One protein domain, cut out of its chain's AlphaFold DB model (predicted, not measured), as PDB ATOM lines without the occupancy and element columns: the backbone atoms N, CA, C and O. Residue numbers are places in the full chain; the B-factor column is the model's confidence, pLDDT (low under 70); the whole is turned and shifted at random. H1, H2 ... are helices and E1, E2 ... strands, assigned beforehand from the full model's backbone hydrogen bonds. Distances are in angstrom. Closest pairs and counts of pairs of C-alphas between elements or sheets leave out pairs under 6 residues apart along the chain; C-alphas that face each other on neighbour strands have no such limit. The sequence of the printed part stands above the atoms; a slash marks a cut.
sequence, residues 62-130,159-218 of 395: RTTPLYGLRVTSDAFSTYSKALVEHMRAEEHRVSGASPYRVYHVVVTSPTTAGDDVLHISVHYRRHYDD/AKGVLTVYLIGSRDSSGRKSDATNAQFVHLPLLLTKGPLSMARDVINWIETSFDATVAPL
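This is residues 62 to 130 and 159 to 218 of the 395 residues of an uncharacterized protein of Thecamonas trahens ATCC 50062 (UniProt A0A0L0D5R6). A twisted antiparallel sheet, in the order E2, E3, E4, E5, is covered on one face by two helices, while its other face is bare: long H1 runs along edge strand E2, and H2 lies slantwise over E4. A small ribbon, E1 paired with E6, sits by the last part of H2 and the beginning of E5. The printed part has 129 residues, with two named helices and six named strands in the order E1, H1, E2, E3, E4, E5, H2, E6; the class is mixed. It is compact, with a radius of gyration of the C-alphas of 15.4 A, and its spans are 55 by 28 by 22 A.

Begin at the hairpin of E2, residues 100 to 108, and E3, residues 117 to 126, where N 106 and O 121 are 2.8 A apart, within hydrogen-bond range. Next comes E4, residues 160 to 168, with N 120 and O 165 at 2.8 A. E4 forms a hairpin with E5, residues 190 to 194, with N 166 and O 192 at 2.8 A. H1, residues 73 to 93, is on the sheet at a height of 9.5 A; its closest C-alphas to E2 are Val 84 and Val 105, 6.1 A. H2, residues 197 to 210, is on the same face at 9.6 A, standing at 40 degrees to E4 on the local plane. The helices touch at a steep tilt of 49 degrees, opposite ways, the C-alphas of Leu 83 and Trp 206 coming closest at 6.8 A. E1, residues 62 to 65, is antiparallel to E6, residues 213 to 217, with N 64 and O 214 at 2.8 A. Every O i to N i+4 pair is within range in H2, and 15 of 17 in H1.

Find C-alpha 62, where E1 begins, at (79.012, 27.987, 5.136). From C-alpha 73 at (76.128, 8.659, -4.437) H1 runs 30.1 A; E3 measures 27.9 A and E4 26.1 A.

Residues 131 to 158 are not printed, and C-alphas 130 and 159 are 14.5 A apart. The link E4 to E5 is long, and its residues 169 to 188 are under pLDDT 70.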
ATOM      1  N   ARG A  62      80.318  28.585   4.936       87.62
ATOM      2  CA  ARG A  62      79.012  27.987   5.136       87.62
ATOM      3  C   ARG A  62      78.346  27.838   3.777       87.62
ATOM      4  O   ARG A  62      78.270  28.801   3.021       87.62
ATOM      5  N   THR A  63      77.843  26.649   3.499       84.38
ATOM      6  CA  THR A  63      76.960  26.398   2.363       84.38
ATOM      7  C   THR A  63      75.536  26.259   2.909       84.38
ATOM      8  O   THR A  63      75.314  25.617   3.936       84.38
ATOM      9  N   THR A  64      74.579  26.962   2.307       81.94
ATOM     10  CA  THR A  64      73.167  26.935   2.710       81.94
ATOM     11  C   THR A  64      72.338  26.596   1.479       81.94
ATOM     12  O   THR A  64      72.229  27.440   0.587       81.94
ATOM     13  N   PRO A  65      71.798  25.370   1.382       75.62
ATOM     14  CA  PRO A  65      70.987  24.986   0.237       75.62
ATOM     15  C   PRO A  65      69.647  25.740   0.271       75.62
ATOM     16  O   PRO A  65      69.070  25.916   1.347       75.62
ATOM     17  N   LEU A  66      69.166  26.209  -0.884       71.06
ATOM     18  CA  LEU A  66      67.883  26.920  -1.000       71.06
ATOM     19  C   LEU A  66      66.686  25.959  -0.966       71.06
ATOM     20  O   LEU A  66      65.602  26.330  -0.519       71.06
ATOM     21  N   TYR A  67      66.907  24.703  -1.352       66.50
ATOM     22  CA  TYR A  67      65.939  23.613  -1.267       66.50
ATOM     23  C   TYR A  67      66.535  22.421  -0.515       66.50
ATOM     24  O   TYR A  67      67.751  22.306  -0.390       66.50
ATOM     25  N   GLY A  68      65.689  21.518  -0.005       58.50
ATOM     26  CA  GLY A  68      66.115  20.274   0.645       58.50
ATOM     27  C   GLY A  68      66.800  19.340  -0.348       58.50
ATOM     28  O   GLY A  68      66.186  18.408  -0.866       58.50
ATOM     29  N   LEU A  69      68.057  19.629  -0.665       55.94
ATOM     30  CA  LEU A  69      68.784  18.933  -1.703       55.94
ATOM     31  C   LEU A  69      69.247  17.589  -1.158       55.94
ATOM     32  O   LEU A  69      69.833  17.510  -0.086       55.94
ATOM     33  N   ARG A  70      68.935  16.518  -1.885       58.34
ATOM     34  CA  ARG A  70      69.359  15.156  -1.561       58.34
ATOM     35  C   ARG A  70      70.225  14.660  -2.703       58.34
ATOM     36  O   ARG A  70      69.705  14.232  -3.729       58.34
ATOM     37  N   VAL A  71      71.543  14.731  -2.544       58.56
ATOM     38  CA  VAL A  71      72.462  14.125  -3.520       58.56
ATOM     39  C   VAL A  71      72.638  12.659  -3.150       58.56
ATOM     40  O   VAL A  71      73.035  12.366  -2.026       58.56
ATOM     41  N   THR A  72      72.330  11.745  -4.070       60.16
ATOM     42  CA  THR A  72      72.698  10.327  -3.944       60.16
ATOM     43  C   THR A  72      74.142  10.116  -4.401       60.16
ATOM     44  O   THR A  72      74.681  10.909  -5.177       60.16
ATOM     45  N   SER A  73      74.774   9.018  -3.978       59.09
ATOM     46  CA  SER A  73      76.128   8.659  -4.437       59.09
ATOM     47  C   SER A  73      76.249   8.589  -5.971       59.09
ATOM     48  O   SER A  73      77.289   8.943  -6.523       59.09
ATOM     49  N   ASP A  74      75.191   8.185  -6.681       61.81
ATOM     50  CA  ASP A  74      75.199   8.107  -8.148       61.81
ATOM     51  C   ASP A  74      75.109   9.487  -8.804       61.81
ATOM     52  O   ASP A  74      75.867   9.790  -9.729       61.81
ATOM     53  N   ALA A  75      74.245  10.366  -8.281       65.00
ATOM     54  CA  ALA A  75      74.155  11.754  -8.733       65.00
ATOM     55  C   ALA A  75      75.504  12.472  -8.575       65.00
ATOM     56  O   ALA A  75      75.895  13.290  -9.405       65.00
ATOM     57  N   PHE A  76      76.265  12.104  -7.551       63.66
ATOM     58  CA  PHE A  76      77.574  12.667  -7.278       63.66
ATOM     59  C   PHE A  76      78.624  12.386  -8.361       63.66
ATOM     60  O   PHE A  76      79.404  13.275  -8.705       63.66
ATOM     61  N   SER A  77      78.640  11.180  -8.938       64.56
ATOM     62  CA  SER A  77      79.508  10.870 -10.085       64.56
ATOM     63  C   SER A  77      79.187  11.783 -11.272       64.56
ATOM     64  O   SER A  77      80.089  12.329 -11.909       64.56
ATOM     65  N   THR A  78      77.902  12.045 -11.509       71.75
ATOM     66  CA  THR A  78      77.445  12.989 -12.535       71.75
ATOM     67  C   THR A  78      77.898  14.420 -12.234       71.75
ATOM     68  O   THR A  78      78.507  15.055 -13.094       71.75
ATOM     69  N   TYR A  79      77.714  14.900 -11.001       74.69
ATOM     70  CA  TYR A  79      78.190  16.217 -10.565       74.69
ATOM     71  C   TYR A  79      79.713  16.357 -10.674       74.69
ATOM     72  O   TYR A  79      80.208  17.400 -11.090       74.69
ATOM     73  N   SER A  80      80.466  15.297 -10.376       70.56
ATOM     74  CA  SER A  80      81.924  15.303 -10.502       70.56
ATOM     75  C   SER A  80      82.380  15.531 -11.943       70.56
ATOM     76  O   SER A  80      83.270  16.347 -12.180       70.56
ATOM     77  N   LYS A  81      81.728  14.878 -12.916       77.06
ATOM     78  CA  LYS A  81      81.995  15.078 -14.347       77.06
ATOM     79  C   LYS A  81      81.608  16.489 -14.780       77.06
ATOM     80  O   LYS A  81      82.416  17.151 -15.425       77.06
ATOM     81  N   ALA A  82      80.441  16.968 -14.343       81.62
ATOM     82  CA  ALA A  82      79.985  18.329 -14.611       81.62
ATOM     83  C   ALA A  82      80.955  19.387 -14.058       81.62
ATOM     84  O   ALA A  82      81.220  20.378 -14.729       81.62
ATOM     85  N   LEU A  83      81.554  19.163 -12.881       82.12
ATOM     86  CA  LEU A  83      82.598  20.037 -12.342       82.12
ATOM     87  C   LEU A  83      83.851  20.033 -13.223       82.12
ATOM     88  O   LEU A  83      84.406  21.094 -13.496       82.12
ATOM     89  N   VAL A  84      84.319  18.861 -13.670       80.44
ATOM     90  CA  VAL A  84      85.485  18.787 -14.572       80.44
ATOM     91  C   VAL A  84      85.215  19.560 -15.862       80.44
ATOM     92  O   VAL A  84      86.078  20.309 -16.321       80.44
ATOM     93  N   GLU A  85      84.024  19.398 -16.434       83.12
ATOM     94  CA  GLU A  85      83.592  20.126 -17.627       83.12
ATOM     95  C   GLU A  85      83.487  21.631 -17.369       83.12
ATOM     96  O   GLU A  85      84.004  22.408 -18.166       83.12
ATOM     97  N   HIS A  86      82.918  22.045 -16.235       83.75
ATOM     98  CA  HIS A  86      82.822  23.449 -15.834       83.75
ATOM     99  C   HIS A  86      84.204  24.100 -15.696       83.75
ATOM    100  O   HIS A  86      84.456  25.148 -16.285       83.75
ATOM    101  N   MET A  87      85.137  23.446 -14.996       81.81
ATOM    102  CA  MET A  87      86.501  23.961 -14.823       81.81
ATOM    103  C   MET A  87      87.252  24.073 -16.157       81.81
ATOM    104  O   MET A  87      88.027  25.008 -16.346       81.81
ATOM    105  N   ARG A  88      87.020  23.146 -17.098       77.69
ATOM    106  CA  ARG A  88      87.572  23.233 -18.463       77.69
ATOM    107  C   ARG A  88      86.911  24.341 -19.281       77.69
ATOM    108  O   ARG A  88      87.594  25.034 -20.029       77.69
ATOM    109  N   ALA A  89      85.597  24.513 -19.157       79.38
ATOM    110  CA  ALA A  89      84.866  25.562 -19.857       79.38
ATOM    111  C   ALA A  89      85.327  26.954 -19.406       79.38
ATOM    112  O   ALA A  89      85.552  27.813 -20.258       79.38
ATOM    113  N   GLU A  90      85.547  27.162 -18.106       74.56
ATOM    114  CA  GLU A  90      86.061  28.439 -17.597       74.56
ATOM    115  C   GLU A  90      87.527  28.698 -17.973       74.56
ATOM    116  O   GLU A  90      87.885  29.839 -18.265       74.56
ATOM    117  N   GLU A  91      88.366  27.664 -18.113       68.50
ATOM    118  CA  GLU A  91      89.701  27.824 -18.720       68.50
ATOM    119  C   GLU A  91      89.613  28.429 -20.134       68.50
ATOM    120  O   GLU A  91      90.396  29.315 -20.484       68.50
ATOM    121  N   HIS A  92      88.637  27.995 -20.938       62.31
ATOM    122  CA  HIS A  92      88.432  28.512 -22.292       62.31
ATOM    123  C   HIS A  92      87.757  29.887 -22.323       62.31
ATOM    124  O   HIS A  92      88.085  30.708 -23.181       62.31
ATOM    125  N   ARG A  93      86.833  30.159 -21.395       63.00
ATOM    126  CA  ARG A  93      86.093  31.427 -21.329       63.00
ATOM    127  C   ARG A  93      86.978  32.601 -20.934       63.00
ATOM    128  O   ARG A  93      86.790  33.709 -21.429       63.00
ATOM    129  N   VAL A  94      87.954  32.343 -20.067       57.72
ATOM    130  CA  VAL A  94      88.872  33.349 -19.519       57.72
ATOM    131  C   VAL A  94      90.236  33.301 -20.228       57.72
ATOM    132  O   VAL A  94      91.249  33.709 -19.656       57.72
ATOM    133  N   SER A  95      90.286  32.810 -21.474       48.12
ATOM    134  CA  SER A  95      91.490  32.809 -22.317       48.12
ATOM    135  C   SER A  95      91.941  34.258 -22.569       48.12
ATOM    136  O   SER A  95      91.465  34.933 -23.476       48.12
ATOM    137  N   GLY A  96      92.779  34.769 -21.662       53.69
ATOM    138  CA  GLY A  96      93.224  36.162 -21.586       53.69
ATOM    139  C   GLY A  96      93.325  36.751 -20.168       53.69
ATOM    140  O   GLY A  96      94.022  37.744 -19.998       53.69
ATOM    141  N   ALA A  97      92.678  36.173 -19.142       55.72
ATOM    142  CA  ALA A  97      92.682  36.753 -17.784       55.72
ATOM    143  C   ALA A  97      92.881  35.763 -16.616       55.72
ATOM    144  O   ALA A  97      93.170  36.205 -15.501       55.72
ATOM    145  N   SER A  98      92.771  34.443 -16.823       63.19
ATOM    146  CA  SER A  98      93.075  33.474 -15.762       63.19
ATOM    147  C   SER A  98      94.549  33.076 -15.837       63.19
ATOM    148  O   SER A  98      94.956  32.448 -16.812       63.19
ATOM    149  N   PRO A  99      95.366  33.347 -14.805       71.62
ATOM    150  CA  PRO A  99      96.772  32.949 -14.800       71.62
ATOM    151  C   PRO A  99      96.946  31.447 -14.508       71.62
ATOM    152  O   PRO A  99      98.037  31.022 -14.126       71.62
ATOM    153  N   TYR A 100      95.886  30.635 -14.599       75.81
ATOM    154  CA  TYR A 100      95.887  29.226 -14.218       75.81
ATOM    155  C   TYR A 100      95.317  28.347 -15.328       75.81
ATOM    156  O   TYR A 100      94.213  28.580 -15.809       75.81
ATOM    157  N   ARG A 101      96.057  27.289 -15.663       78.19
ATOM    158  CA  ARG A 101      95.661  26.244 -16.606       78.19
ATOM    159  C   ARG A 101      95.354  24.951 -15.859       78.19
ATOM    160  O   ARG A 101      96.235  24.441 -15.154       78.19
ATOM    161  N   VAL A 102      94.141  24.419 -15.984       79.88
ATOM    162  CA  VAL A 102      93.687  23.232 -15.248       79.88
ATOM    163  C   VAL A 102      93.926  21.995 -16.102       79.88
ATOM    164  O   VAL A 102      93.314  21.796 -17.139       79.88
ATOM    165  N   TYR A 103      94.808  21.106 -15.653       79.75
ATOM    166  CA  TYR A 103      95.142  19.911 -16.438       79.75
ATOM    167  C   TYR A 103      94.598  18.620 -15.832       79.75
ATOM    168  O   TYR A 103      94.527  17.602 -16.520       79.75
ATOM    169  N   HIS A 104      94.224  18.631 -14.551       80.50
ATOM    170  CA  HIS A 104      93.707  17.441 -13.889       80.50
ATOM    171  C   HIS A 104      92.792  17.812 -12.725       80.50
ATOM    172  O   HIS A 104      93.177  18.578 -11.845       80.50
ATOM    173  N   VAL A 105      91.589  17.244 -12.705       80.56
ATOM    174  CA  VAL A 105      90.642  17.369 -11.595       80.56
ATOM    175  C   VAL A 105      90.394  15.972 -11.054       80.56
ATOM    176  O   VAL A 105      89.966  15.086 -11.790       80.56
ATOM    177  N   VAL A 106      90.676  15.781  -9.770       80.25
ATOM    178  CA  VAL A 106      90.383  14.551  -9.039       80.25
ATOM    179  C   VAL A 106      89.221  14.830  -8.114       80.25
ATOM    180  O   VAL A 106      89.305  15.712  -7.261       80.25
ATOM    181  N   VAL A 107      88.157  14.054  -8.257       75.69
ATOM    182  CA  VAL A 107      87.035  14.061  -7.325       75.69
ATOM    183  C   VAL A 107      87.015  12.709  -6.633       75.69
ATOM    184  O   VAL A 107      86.842  11.676  -7.273       75.69
ATOM    185  N   THR A 108      87.236  12.715  -5.325       72.88
ATOM    186  CA  THR A 108      87.178  11.518  -4.483       72.88
ATOM    187  C   THR A 108      86.017  11.646  -3.513       72.88
ATOM    188  O   THR A 108      86.003  12.553  -2.680       72.88
ATOM    189  N   SER A 109      85.072  10.713  -3.615       64.19
ATOM    190  CA  SER A 109      84.132  10.389  -2.543       64.19
ATOM    191  C   SER A 109      84.673   9.164  -1.801       64.19
ATOM    192  O   SER A 109      85.080   8.205  -2.466       64.19
ATOM    193  N   PRO A 110      84.747   9.155  -0.461       54.94
ATOM    194  CA  PRO A 110      85.102   7.960   0.285       54.94
ATOM    195  C   PRO A 110      83.964   6.939   0.162       54.94
ATOM    196  O   PRO A 110      82.985   6.967   0.895       54.94
ATOM    197  N   THR A 111      84.101   6.003  -0.774       45.59
ATOM    198  CA  THR A 111      83.116   4.939  -1.030       45.59
ATOM    199  C   THR A 111      83.056   3.868   0.066       45.59
ATOM    200  O   THR A 111      82.183   3.008   0.025       45.59
ATOM    201  N   THR A 112      83.958   3.885   1.052       41.06
ATOM    202  CA  THR A 112      84.139   2.768   2.002       41.06
ATOM    203  C   THR A 112      83.941   3.108   3.476       41.06
ATOM    204  O   THR A 112      84.059   2.226   4.326       41.06
ATOM    205  N   ALA A 113      83.569   4.336   3.820       41.94
ATOM    206  CA  ALA A 113      83.243   4.680   5.195       41.94
ATOM    207  C   ALA A 113      82.229   5.812   5.191       41.94
ATOM    208  O   ALA A 113      82.422   6.748   4.433       41.94
ATOM    209  N   GLY A 114      81.167   5.701   5.998       47.31
ATOM    210  CA  GLY A 114      80.049   6.656   6.110       47.31
ATOM    211  C   GLY A 114      80.441   8.060   6.587       47.31
ATOM    212  O   GLY A 114      79.973   8.530   7.629       47.31
ATOM    213  N   ASP A 115      81.327   8.686   5.831       53.31
ATOM    214  CA  ASP A 115      81.799  10.044   5.936       53.31
ATOM    215  C   ASP A 115      81.204  10.794   4.748       53.31
ATOM    216  O   ASP A 115      81.541  10.529   3.594       53.31
ATOM    217  N   ASP A 116      80.328  11.749   5.038       66.88
ATOM    218  CA  ASP A 116      79.683  12.608   4.046       66.88
ATOM    219  C   ASP A 116      80.675  13.671   3.538       66.88
ATOM    220  O   ASP A 116      80.407  14.864   3.596       66.88
ATOM    221  N   VAL A 117      81.881  13.279   3.117       70.75
ATOM    222  CA  VAL A 117      82.967  14.210   2.772       70.75
ATOM    223  C   VAL A 117      83.350  14.057   1.312       70.75
ATOM    224  O   VAL A 117      83.988  13.089   0.913       70.75
ATOM    225  N   LEU A 118      83.036  15.068   0.514       75.88
ATOM    226  CA  LEU A 118      83.559  15.225  -0.830       75.88
ATOM    227  C   LEU A 118      84.934  15.885  -0.776       75.88
ATOM    228  O   LEU A 118      85.083  16.971  -0.218       75.88
ATOM    229  N   HIS A 119      85.919  15.278  -1.427       81.25
ATOM    230  CA  HIS A 119      87.229  15.877  -1.630       81.25
ATOM    231  C   HIS A 119      87.491  16.107  -3.122       81.25
ATOM    232  O   HIS A 119      87.457  15.174  -3.925       81.25
ATOM    233  N   ILE A 120      87.774  17.356  -3.483       81.94
ATOM    234  CA  ILE A 120      88.126  17.786  -4.835       81.94
ATOM    235  C   ILE A 120      89.569  18.289  -4.798       81.94
ATOM    236  O   ILE A 120      89.920  19.170  -4.013       81.94
ATOM    237  N   SER A 121      90.405  17.753  -5.677       85.00
ATOM    238  CA  SER A 121      91.759  18.235  -5.929       85.00
ATOM    239  C   SER A 121      91.873  18.692  -7.377       85.00
ATOM    240  O   SER A 121      91.846  17.884  -8.302       85.00
ATOM    241  N   VAL A 122      92.008  19.998  -7.578       84.12
ATOM    242  CA  VAL A 122      92.233  20.604  -8.894       84.12
ATOM    243  C   VAL A 122      93.721  20.897  -9.037       84.12
ATOM    244  O   VAL A 122      94.263  21.772  -8.361       84.12
ATOM    245  N   HIS A 123      94.391  20.167  -9.920       85.00
ATOM    246  CA  HIS A 123      95.784  20.402 -10.265       85.00
ATOM    247  C   HIS A 123      95.873  21.398 -11.415       85.00
ATOM    248  O   HIS A 123      95.256  21.221 -12.472       85.00
ATOM    249  N   TYR A 124      96.682  22.428 -11.212       83.50
ATOM    250  CA  TYR A 124      96.824  23.517 -12.163       83.50
ATOM    251  C   TYR A 124      98.283  23.904 -12.368       83.50
ATOM    252  O   TYR A 124      99.150  23.654 -11.525       83.50
ATOM    253  N   ARG A 125      98.554  24.529 -13.509       82.75
ATOM    254  CA  ARG A 125      99.816  25.212 -13.795       82.75
ATOM    255  C   ARG A 125      99.562  26.701 -13.820       82.75
ATOM    256  O   ARG A 125      98.544  27.140 -14.345       82.75
ATOM    257  N   ARG A 126     100.470  27.476 -13.237       75.56
ATOM    258  CA  ARG A 126     100.403  28.929 -13.349       75.56
ATOM    259  C   ARG A 126     101.038  29.367 -14.668       75.56
ATOM    260  O   ARG A 126     102.224  29.114 -14.867       75.56
ATOM    261  N   HIS A 127     100.262  30.020 -15.521       70.25
ATOM    262  CA  HIS A 127     100.769  30.743 -16.680       70.25
ATOM    263  C   HIS A 127     101.289  32.107 -16.208       70.25
ATOM    264  O   HIS A 127     100.585  32.849 -15.519       70.25
ATOM    265  N   TYR A 128     102.551  32.408 -16.509       61.12
ATOM    266  CA  TYR A 128     103.093  33.757 -16.375       61.12
ATOM    267  C   TYR A 128     103.059  34.386 -17.761       61.12
ATOM    268  O   TYR A 128     104.010  34.231 -18.519       61.12
ATOM    269  N   ASP A 129     101.964  35.060 -18.092       56.03
ATOM    270  CA  ASP A 129     101.863  35.740 -19.387       56.03
ATOM    271  C   ASP A 129     102.605  37.092 -19.383       56.03
ATOM    272  O   ASP A 129     102.979  37.605 -20.434       56.03
ATOM    273  N   ASP A 130     102.952  37.621 -18.204       53.91
ATOM    274  CA  ASP A 130     103.821  38.790 -18.090       53.91
ATOM    275  C   ASP A 130     105.297  38.384 -18.085       53.91
ATOM    276  O   ASP A 130     105.843  37.944 -17.063       53.91
ATOM    277  N   ALA A 159     105.111  26.548 -12.094       65.06
ATOM    278  CA  ALA A 159     104.683  26.286 -10.735       65.06
ATOM    279  C   ALA A 159     103.391  25.460 -10.792       65.06
ATOM    280  O   ALA A 159     102.299  25.994 -11.007       65.06
ATOM    281  N   LYS A 160     103.530  24.142 -10.623       79.00
ATOM    282  CA  LYS A 160     102.410  23.227 -10.415       79.00
ATOM    283  C   LYS A 160     101.823  23.509  -9.037       79.00
ATOM    284  O   LYS A 160     102.539  23.509  -8.036       79.00
ATOM    285  N   GLY A 161     100.523  23.761  -8.994       83.69
ATOM    286  CA  GLY A 161      99.771  23.967  -7.767       83.69
ATOM    287  C   GLY A 161      98.589  23.014  -7.672       83.69
ATOM    288  O   GLY A 161      98.195  22.379  -8.651       83.69
ATOM    289  N   VAL A 162      98.038  22.907  -6.465       85.94
ATOM    290  CA  VAL A 162      96.829  22.128  -6.192       85.94
ATOM    291  C   VAL A 162      95.871  23.001  -5.399       85.94
ATOM    292  O   VAL A 162      96.238  23.529  -4.347       85.94
ATOM    293  N   LEU A 163      94.657  23.171  -5.920       86.75
ATOM    294  CA  LEU A 163      93.518  23.655  -5.157       86.75
ATOM    295  C   LEU A 163      92.846  22.435  -4.532       86.75
ATOM    296  O   LEU A 163      92.404  21.531  -5.237       86.75
ATOM    297  N   THR A 164      92.769  22.432  -3.211       87.25
ATOM    298  CA  THR A 164      92.095  21.390  -2.442       87.25
ATOM    299  C   THR A 164      90.791  21.944  -1.895       87.25
ATOM    300  O   THR A 164      90.792  22.995  -1.246       87.25
ATOM    301  N   VAL A 165      89.691  21.243  -2.139       86.94
ATOM    302  CA  VAL A 165      88.361  21.597  -1.651       86.94
ATOM    303  C   VAL A 165      87.761  20.401  -0.924       86.94
ATOM    304  O   VAL A 165      87.789  19.285  -1.437       86.94
ATOM    305  N   TYR A 166      87.226  20.639   0.268       84.38
ATOM    306  CA  TYR A 166      86.471  19.659   1.036       84.38
ATOM    307  C   TYR A 166      85.061  20.181   1.235       84.38
ATOM    308  O   TYR A 166      84.886  21.265   1.785       84.38
ATOM    309  N   LEU A 167      84.072  19.414   0.807       80.56
ATOM    310  CA  LEU A 167      82.667  19.700   1.037       80.56
ATOM    311  C   LEU A 167      82.129  18.628   1.983       80.56
ATOM    312  O   LEU A 167      82.127  17.445   1.659       80.56
ATOM    313  N   ILE A 168      81.751  19.050   3.182       77.69
ATOM    314  CA  ILE A 168      81.411  18.170   4.298       77.69
ATOM    315  C   ILE A 168      79.908  18.288   4.543       77.69
ATOM    316  O   ILE A 168      79.423  19.349   4.942       77.69
ATOM    317  N   GLY A 169      79.200  17.198   4.270       68.69
ATOM    318  CA  GLY A 169      77.773  16.997   4.469       68.69
ATOM    319  C   GLY A 169      77.391  16.847   5.939       68.69
ATOM    320  O   GLY A 169      78.240  16.681   6.817       68.69
ATOM    321  N   SER A 170      76.098  16.966   6.228       59.53
ATOM    322  CA  SER A 170      75.552  16.809   7.577       59.53
ATOM    323  C   SER A 170      74.995  15.440   7.853       59.53
ATOM    324  O   SER A 170      74.174  14.945   7.088       59.53
ATOM    325  N   ARG A 171      75.323  14.930   9.041       54.50
ATOM    326  CA  ARG A 171      74.527  13.891   9.687       54.50
ATOM    327  C   ARG A 171      73.230  14.502  10.204       54.50
ATOM    328  O   ARG A 171      73.185  15.690  10.540       54.50
ATOM    329  N   ASP A 172      72.179  13.703  10.222       49.75
ATOM    330  CA  ASP A 172      70.906  14.082  10.814       49.75
ATOM    331  C   ASP A 172      71.039  14.253  12.342       49.75
ATOM    332  O   ASP A 172      71.996  13.800  12.981       49.75
ATOM    333  N   SER A 173      70.066  14.929  12.954       40.06
ATOM    334  CA  SER A 173      70.008  15.167  14.406       40.06
ATOM    335  C   SER A 173      69.953  13.880  15.240       40.06
ATOM    336  O   SER A 173      70.209  13.918  16.443       40.06
ATOM    337  N   SER A 174      69.655  12.739  14.609       45.44
ATOM    338  CA  SER A 174      69.619  11.427  15.252       45.44
ATOM    339  C   SER A 174      71.010  10.802  15.426       45.44
ATOM    340  O   SER A 174      71.151   9.802  16.136       45.44
ATOM    341  N   GLY A 175      72.045  11.368  14.789       44.94
ATOM    342  CA  GLY A 175      73.399  10.818  14.797       44.94
ATOM    343  C   GLY A 175      73.489   9.424  14.168       44.94
ATOM    344  O   GLY A 175      74.550   8.789  14.238       44.94
ATOM    345  N   ARG A 176      72.401   8.927  13.562       43.34
ATOM    346  CA  ARG A 176      72.426   7.680  12.811       43.34
ATOM    347  C   ARG A 176      73.156   7.963  11.513       43.34
ATOM    348  O   ARG A 176      72.893   8.931  10.810       43.34
ATOM    349  N   LYS A 177      74.107   7.090  11.184       45.19
ATOM    350  CA  LYS A 177      74.585   7.003   9.806       45.19
ATOM    351  C   LYS A 177      73.334   6.796   8.959       45.19
ATOM    352  O   LYS A 177      72.611   5.839   9.235       45.19
ATOM    353  N   SER A 178      73.060   7.677   7.996       44.62
ATOM    354  CA  SER A 178      72.055   7.365   6.982       44.62
ATOM    355  C   SER A 178      72.407   5.980   6.456       44.62
ATOM    356  O   SER A 178      73.587   5.745   6.165       44.62
ATOM    357  N   ASP A 179      71.449   5.053   6.426       42.19
ATOM    358  CA  ASP A 179      71.694   3.703   5.927       42.19
ATOM    359  C   ASP A 179      72.519   3.799   4.641       42.19
ATOM    360  O   ASP A 179      72.203   4.595   3.760       42.19
ATOM    361  N   ALA A 180      73.631   3.062   4.566       42.56
ATOM    362  CA  ALA A 180      74.657   3.230   3.530       42.56
ATOM    363  C   ALA A 180      74.123   3.055   2.090       42.56
ATOM    364  O   ALA A 180      74.807   3.385   1.127       42.56
ATOM    365  N   THR A 181      72.898   2.555   1.942       40.34
ATOM    366  CA  THR A 181      72.149   2.425   0.689       40.34
ATOM    367  C   THR A 181      71.414   3.703   0.261       40.34
ATOM    368  O   THR A 181      71.057   3.823  -0.903       40.34
ATOM    369  N   ASN A 182      71.233   4.675   1.160       41.47
ATOM    370  CA  ASN A 182      70.587   5.971   0.939       41.47
ATOM    371  C   ASN A 182      71.427   7.098   1.562       41.47
ATOM    372  O   ASN A 182      70.906   7.910   2.326       41.47
ATOM    373  N   ALA A 183      72.727   7.146   1.248       44.34
ATOM    374  CA  ALA A 183      73.578   8.295   1.552       44.34
ATOM    375  C   ALA A 183      73.022   9.525   0.821       44.34
ATOM    376  O   ALA A 183      73.317   9.772  -0.348       44.34
ATOM    377  N   GLN A 184      72.114  10.225   1.491       45.94
ATOM    378  CA  GLN A 184      71.544  11.477   1.043       45.94
ATOM    379  C   GLN A 184      72.422  12.560   1.660       45.94
ATOM    380  O   GLN A 184      72.451  12.714   2.878       45.94
ATOM    381  N   PHE A 185      73.130  13.327   0.833       48.34
ATOM    382  CA  PHE A 185      73.709  14.597   1.275       48.34
ATOM    383  C   PHE A 185      72.551  15.569   1.519       48.34
ATOM    384  O   PHE A 185      72.279  16.405   0.668       48.34
ATOM    385  N   VAL A 186      71.808  15.402   2.620       49.50
ATOM    386  CA  VAL A 186      70.587  16.183   2.899       49.50
ATOM    387  C   VAL A 186      70.936  17.643   3.196       49.50
ATOM    388  O   VAL A 186      70.130  18.544   2.981       49.50
ATOM    389  N   HIS A 187      72.164  17.910   3.643       53.88
ATOM    390  CA  HIS A 187      72.619  19.261   3.908       53.88
ATOM    391  C   HIS A 187      74.111  19.359   3.605       53.88
ATOM    392  O   HIS A 187      74.899  18.555   4.102       53.88
ATOM    393  N   LEU A 188      74.496  20.350   2.807       57.94
ATOM    394  CA  LEU A 188      75.881  20.737   2.559       57.94
ATOM    395  C   LEU A 188      76.227  21.915   3.483       57.94
ATOM    396  O   LEU A 188      75.986  23.037   3.071       57.94
ATOM    397  N   PRO A 189      76.704  21.734   4.729       71.94
ATOM    398  CA  PRO A 189      76.942  22.869   5.622       71.94
ATOM    399  C   PRO A 189      78.331  23.489   5.490       71.94
ATOM    400  O   PRO A 189      78.436  24.711   5.529       71.94
ATOM    401  N   LEU A 190      79.403  22.699   5.354       84.50
ATOM    402  CA  LEU A 190      80.768  23.216   5.512       84.50
ATOM    403  C   LEU A 190      81.634  22.947   4.281       84.50
ATOM    404  O   LEU A 190      81.884  21.802   3.914       84.50
ATOM    405  N   LEU A 191      82.153  24.023   3.698       87.81
ATOM    406  CA  LEU A 191      83.081  23.999   2.573       87.81
ATOM    407  C   LEU A 191      84.439  24.552   3.021       87.81
ATOM    408  O   LEU A 191      84.532  25.668   3.528       87.81
ATOM    409  N   LEU A 192      85.509  23.785   2.824       89.56
ATOM    410  CA  LEU A 192      86.883  24.188   3.121       89.56
ATOM    411  C   LEU A 192      87.684  24.262   1.826       89.56
ATOM    412  O   LEU A 192      87.752  23.277   1.100       89.56
ATOM    413  N   THR A 193      88.345  25.385   1.547       90.94
ATOM    414  CA  THR A 193      89.204  25.526   0.360       90.94
ATOM    415  C   THR A 193      90.632  25.911   0.741       90.94
ATOM    416  O   THR A 193      90.873  26.712   1.649       90.94
ATOM    417  N   LYS A 194      91.612  25.343   0.040       90.19
ATOM    418  CA  LYS A 194      93.037  25.663   0.166       90.19
ATOM    419  C   LYS A 194      93.642  25.786  -1.226       90.19
ATOM    420  O   LYS A 194      93.780  24.793  -1.926       90.19
ATOM    421  N   GLY A 195      94.015  27.001  -1.612       86.56
ATOM    422  CA  GLY A 195      94.561  27.298  -2.934       86.56
ATOM    423  C   GLY A 195      94.306  28.751  -3.350       86.56
ATOM    424  O   GLY A 195      93.940  29.575  -2.500       86.56
ATOM    425  N   PRO A 196      94.507  29.083  -4.638       85.00
ATOM    426  CA  PRO A 196      94.199  30.396  -5.194       85.00
ATOM    427  C   PRO A 196      92.720  30.754  -5.043       85.00
ATOM    428  O   PRO A 196      91.844  29.918  -5.247       85.00
ATOM    429  N   LEU A 197      92.442  32.019  -4.716       84.56
ATOM    430  CA  LEU A 197      91.070  32.485  -4.508       84.56
ATOM    431  C   LEU A 197      90.242  32.479  -5.795       84.56
ATOM    432  O   LEU A 197      89.067  32.153  -5.725       84.56
ATOM    433  N   SER A 198      90.829  32.836  -6.940       83.00
ATOM    434  CA  SER A 198      90.114  32.838  -8.223       83.00
ATOM    435  C   SER A 198      89.561  31.452  -8.543       83.00
ATOM    436  O   SER A 198      88.361  31.302  -8.683       83.00
ATOM    437  N   MET A 199      90.406  30.424  -8.481       84.00
ATOM    438  CA  MET A 199      89.971  29.048  -8.723       84.00
ATOM    439  C   MET A 199      88.985  28.535  -7.670       84.00
ATOM    440  O   MET A 199      88.083  27.763  -7.978       84.00
ATOM    441  N   ALA A 200      89.151  28.941  -6.406       88.25
ATOM    442  CA  ALA A 200      88.182  28.599  -5.372       88.25
ATOM    443  C   ALA A 200      86.802  29.215  -5.665       88.25
ATOM    444  O   ALA A 200      85.804  28.578  -5.349       88.25
ATOM    445  N   ARG A 201      86.738  30.412  -6.272       89.62
ATOM    446  CA  ARG A 201      85.474  31.033  -6.701       89.62
ATOM    447  C   ARG A 201      84.806  30.243  -7.816       89.62
ATOM    448  O   ARG A 201      83.601  30.075  -7.743       89.62
ATOM    449  N   ASP A 202      85.559  29.699  -8.766       87.94
ATOM    450  CA  ASP A 202      84.984  28.875  -9.841       87.94
ATOM    451  C   ASP A 202      84.306  27.620  -9.270       87.94
ATOM    452  O   ASP A 202      83.163  27.307  -9.598       87.94
ATOM    453  N   VAL A 203      84.960  26.949  -8.312       87.19
ATOM    454  CA  VAL A 203      84.357  25.805  -7.606       87.19
ATOM    455  C   VAL A 203      83.144  26.232  -6.773       87.19
ATOM    456  O   VAL A 203      82.156  25.505  -6.731       87.19
ATOM    457  N   ILE A 204      83.195  27.395  -6.117       90.56
ATOM    458  CA  ILE A 204      82.056  27.936  -5.359       90.56
ATOM    459  C   ILE A 204      80.872  28.221  -6.292       90.56
ATOM    460  O   ILE A 204      79.781  27.737  -6.020       90.56
ATOM    461  N   ASN A 205      81.092  28.905  -7.415       89.94
ATOM    462  CA  ASN A 205      80.059  29.202  -8.409       89.94
ATOM    463  C   ASN A 205      79.426  27.915  -8.951       89.94
ATOM    464  O   ASN A 205      78.208  27.829  -9.110       89.94
ATOM    465  N   TRP A 206      80.242  26.890  -9.210       87.94
ATOM    466  CA  TRP A 206      79.737  25.576  -9.589       87.94
ATOM    467  C   TRP A 206      78.851  24.957  -8.498       87.94
ATOM    468  O   TRP A 206      77.793  24.424  -8.824       87.94
ATOM    469  N   ILE A 207      79.242  25.051  -7.218       86.25
ATOM    470  CA  ILE A 207      78.422  24.557  -6.100       86.25
ATOM    471  C   ILE A 207      77.088  25.306  -6.040       86.25
ATOM    472  O   ILE A 207      76.041  24.670  -5.964       86.25
ATOM    473  N   GLU A 208      77.118  26.637  -6.098       87.81
ATOM    474  CA  GLU A 208      75.917  27.474  -6.010       87.81
ATOM    475  C   GLU A 208      74.937  27.188  -7.153       87.81
ATOM    476  O   GLU A 208      73.742  27.042  -6.917       87.81
ATOM    477  N   THR A 209      75.444  27.023  -8.377       86.38
ATOM    478  CA  THR A 209      74.619  26.756  -9.567       86.38
ATOM    479  C   THR A 209      74.141  25.309  -9.672       86.38
ATOM    480  O   THR A 209      73.016  25.066 -10.099       86.38
ATOM    481  N   SER A 210      74.971  24.335  -9.293       83.19
ATOM    482  CA  SER A 210      74.646  22.907  -9.445       83.19
ATOM    483  C   SER A 210      73.801  22.361  -8.300       83.19
ATOM    484  O   SER A 210      73.050  21.403  -8.499       83.19
ATOM    485  N   PHE A 211      73.939  22.946  -7.108       78.25
ATOM    486  CA  PHE A 211      73.231  22.530  -5.896       78.25
ATOM    487  C   PHE A 211      72.259  23.589  -5.374       78.25
ATOM    488  O   PHE A 211      71.813  23.472  -4.236       78.25
ATOM    489  N   ASP A 212      71.951  24.614  -6.171       80.88
ATOM    490  CA  ASP A 212      71.016  25.685  -5.811       80.88
ATOM    491  C   ASP A 212      71.215  26.156  -4.361       80.88
ATOM    492  O   ASP A 212      70.369  26.016  -3.470       80.88
ATOM    493  N   ALA A 213      72.449  26.562  -4.090       84.00
ATOM    494  CA  ALA A 213      72.939  26.836  -2.754       84.00
ATOM    495  C   ALA A 213      73.560  28.223  -2.700       84.00
ATOM    496  O   ALA A 213      73.988  28.778  -3.705       84.00
ATOM    497  N   THR A 214      73.644  28.765  -1.492       88.06
ATOM    498  CA  THR A 214      74.364  30.007  -1.215       88.06
ATOM    499  C   THR A 214      75.605  29.689  -0.397       88.06
ATOM    500  O   THR A 214      75.525  29.009   0.634       88.06
ATOM    501  N   VAL A 215      76.768  30.149  -0.856       90.06
ATOM    502  CA  VAL A 215      78.048  29.919  -0.186       90.06
ATOM    503  C   VAL A 215      78.570  31.239   0.369       90.06
ATOM    504  O   VAL A 215      78.973  32.142  -0.359       90.06
ATOM    505  N   ALA A 216      78.619  31.346   1.693       89.50
ATOM    506  CA  ALA A 216      79.112  32.529   2.390       89.50
ATOM    507  C   ALA A 216      80.359  32.191   3.220       89.50
ATOM    508  O   ALA A 216      80.465  31.073   3.731       89.50
ATOM    509  N   PRO A 217      81.318  33.120   3.405       89.81
ATOM    510  CA  PRO A 217      82.404  32.931   4.363       89.81
ATOM    511  C   PRO A 217      81.868  32.523   5.740       89.81
ATOM    512  O   PRO A 217      80.848  33.035   6.199       89.81
ATOM    513  N   LEU A 218      82.545  31.582   6.403       87.44
ATOM    514  CA  LEU A 218      82.125  31.126   7.722       87.44
ATOM    515  C   LEU A 218      82.456  32.194   8.770       87.44
ATOM    516  O   LEU A 218      83.595  32.303   9.237       87.44
TER     517      LEU A 218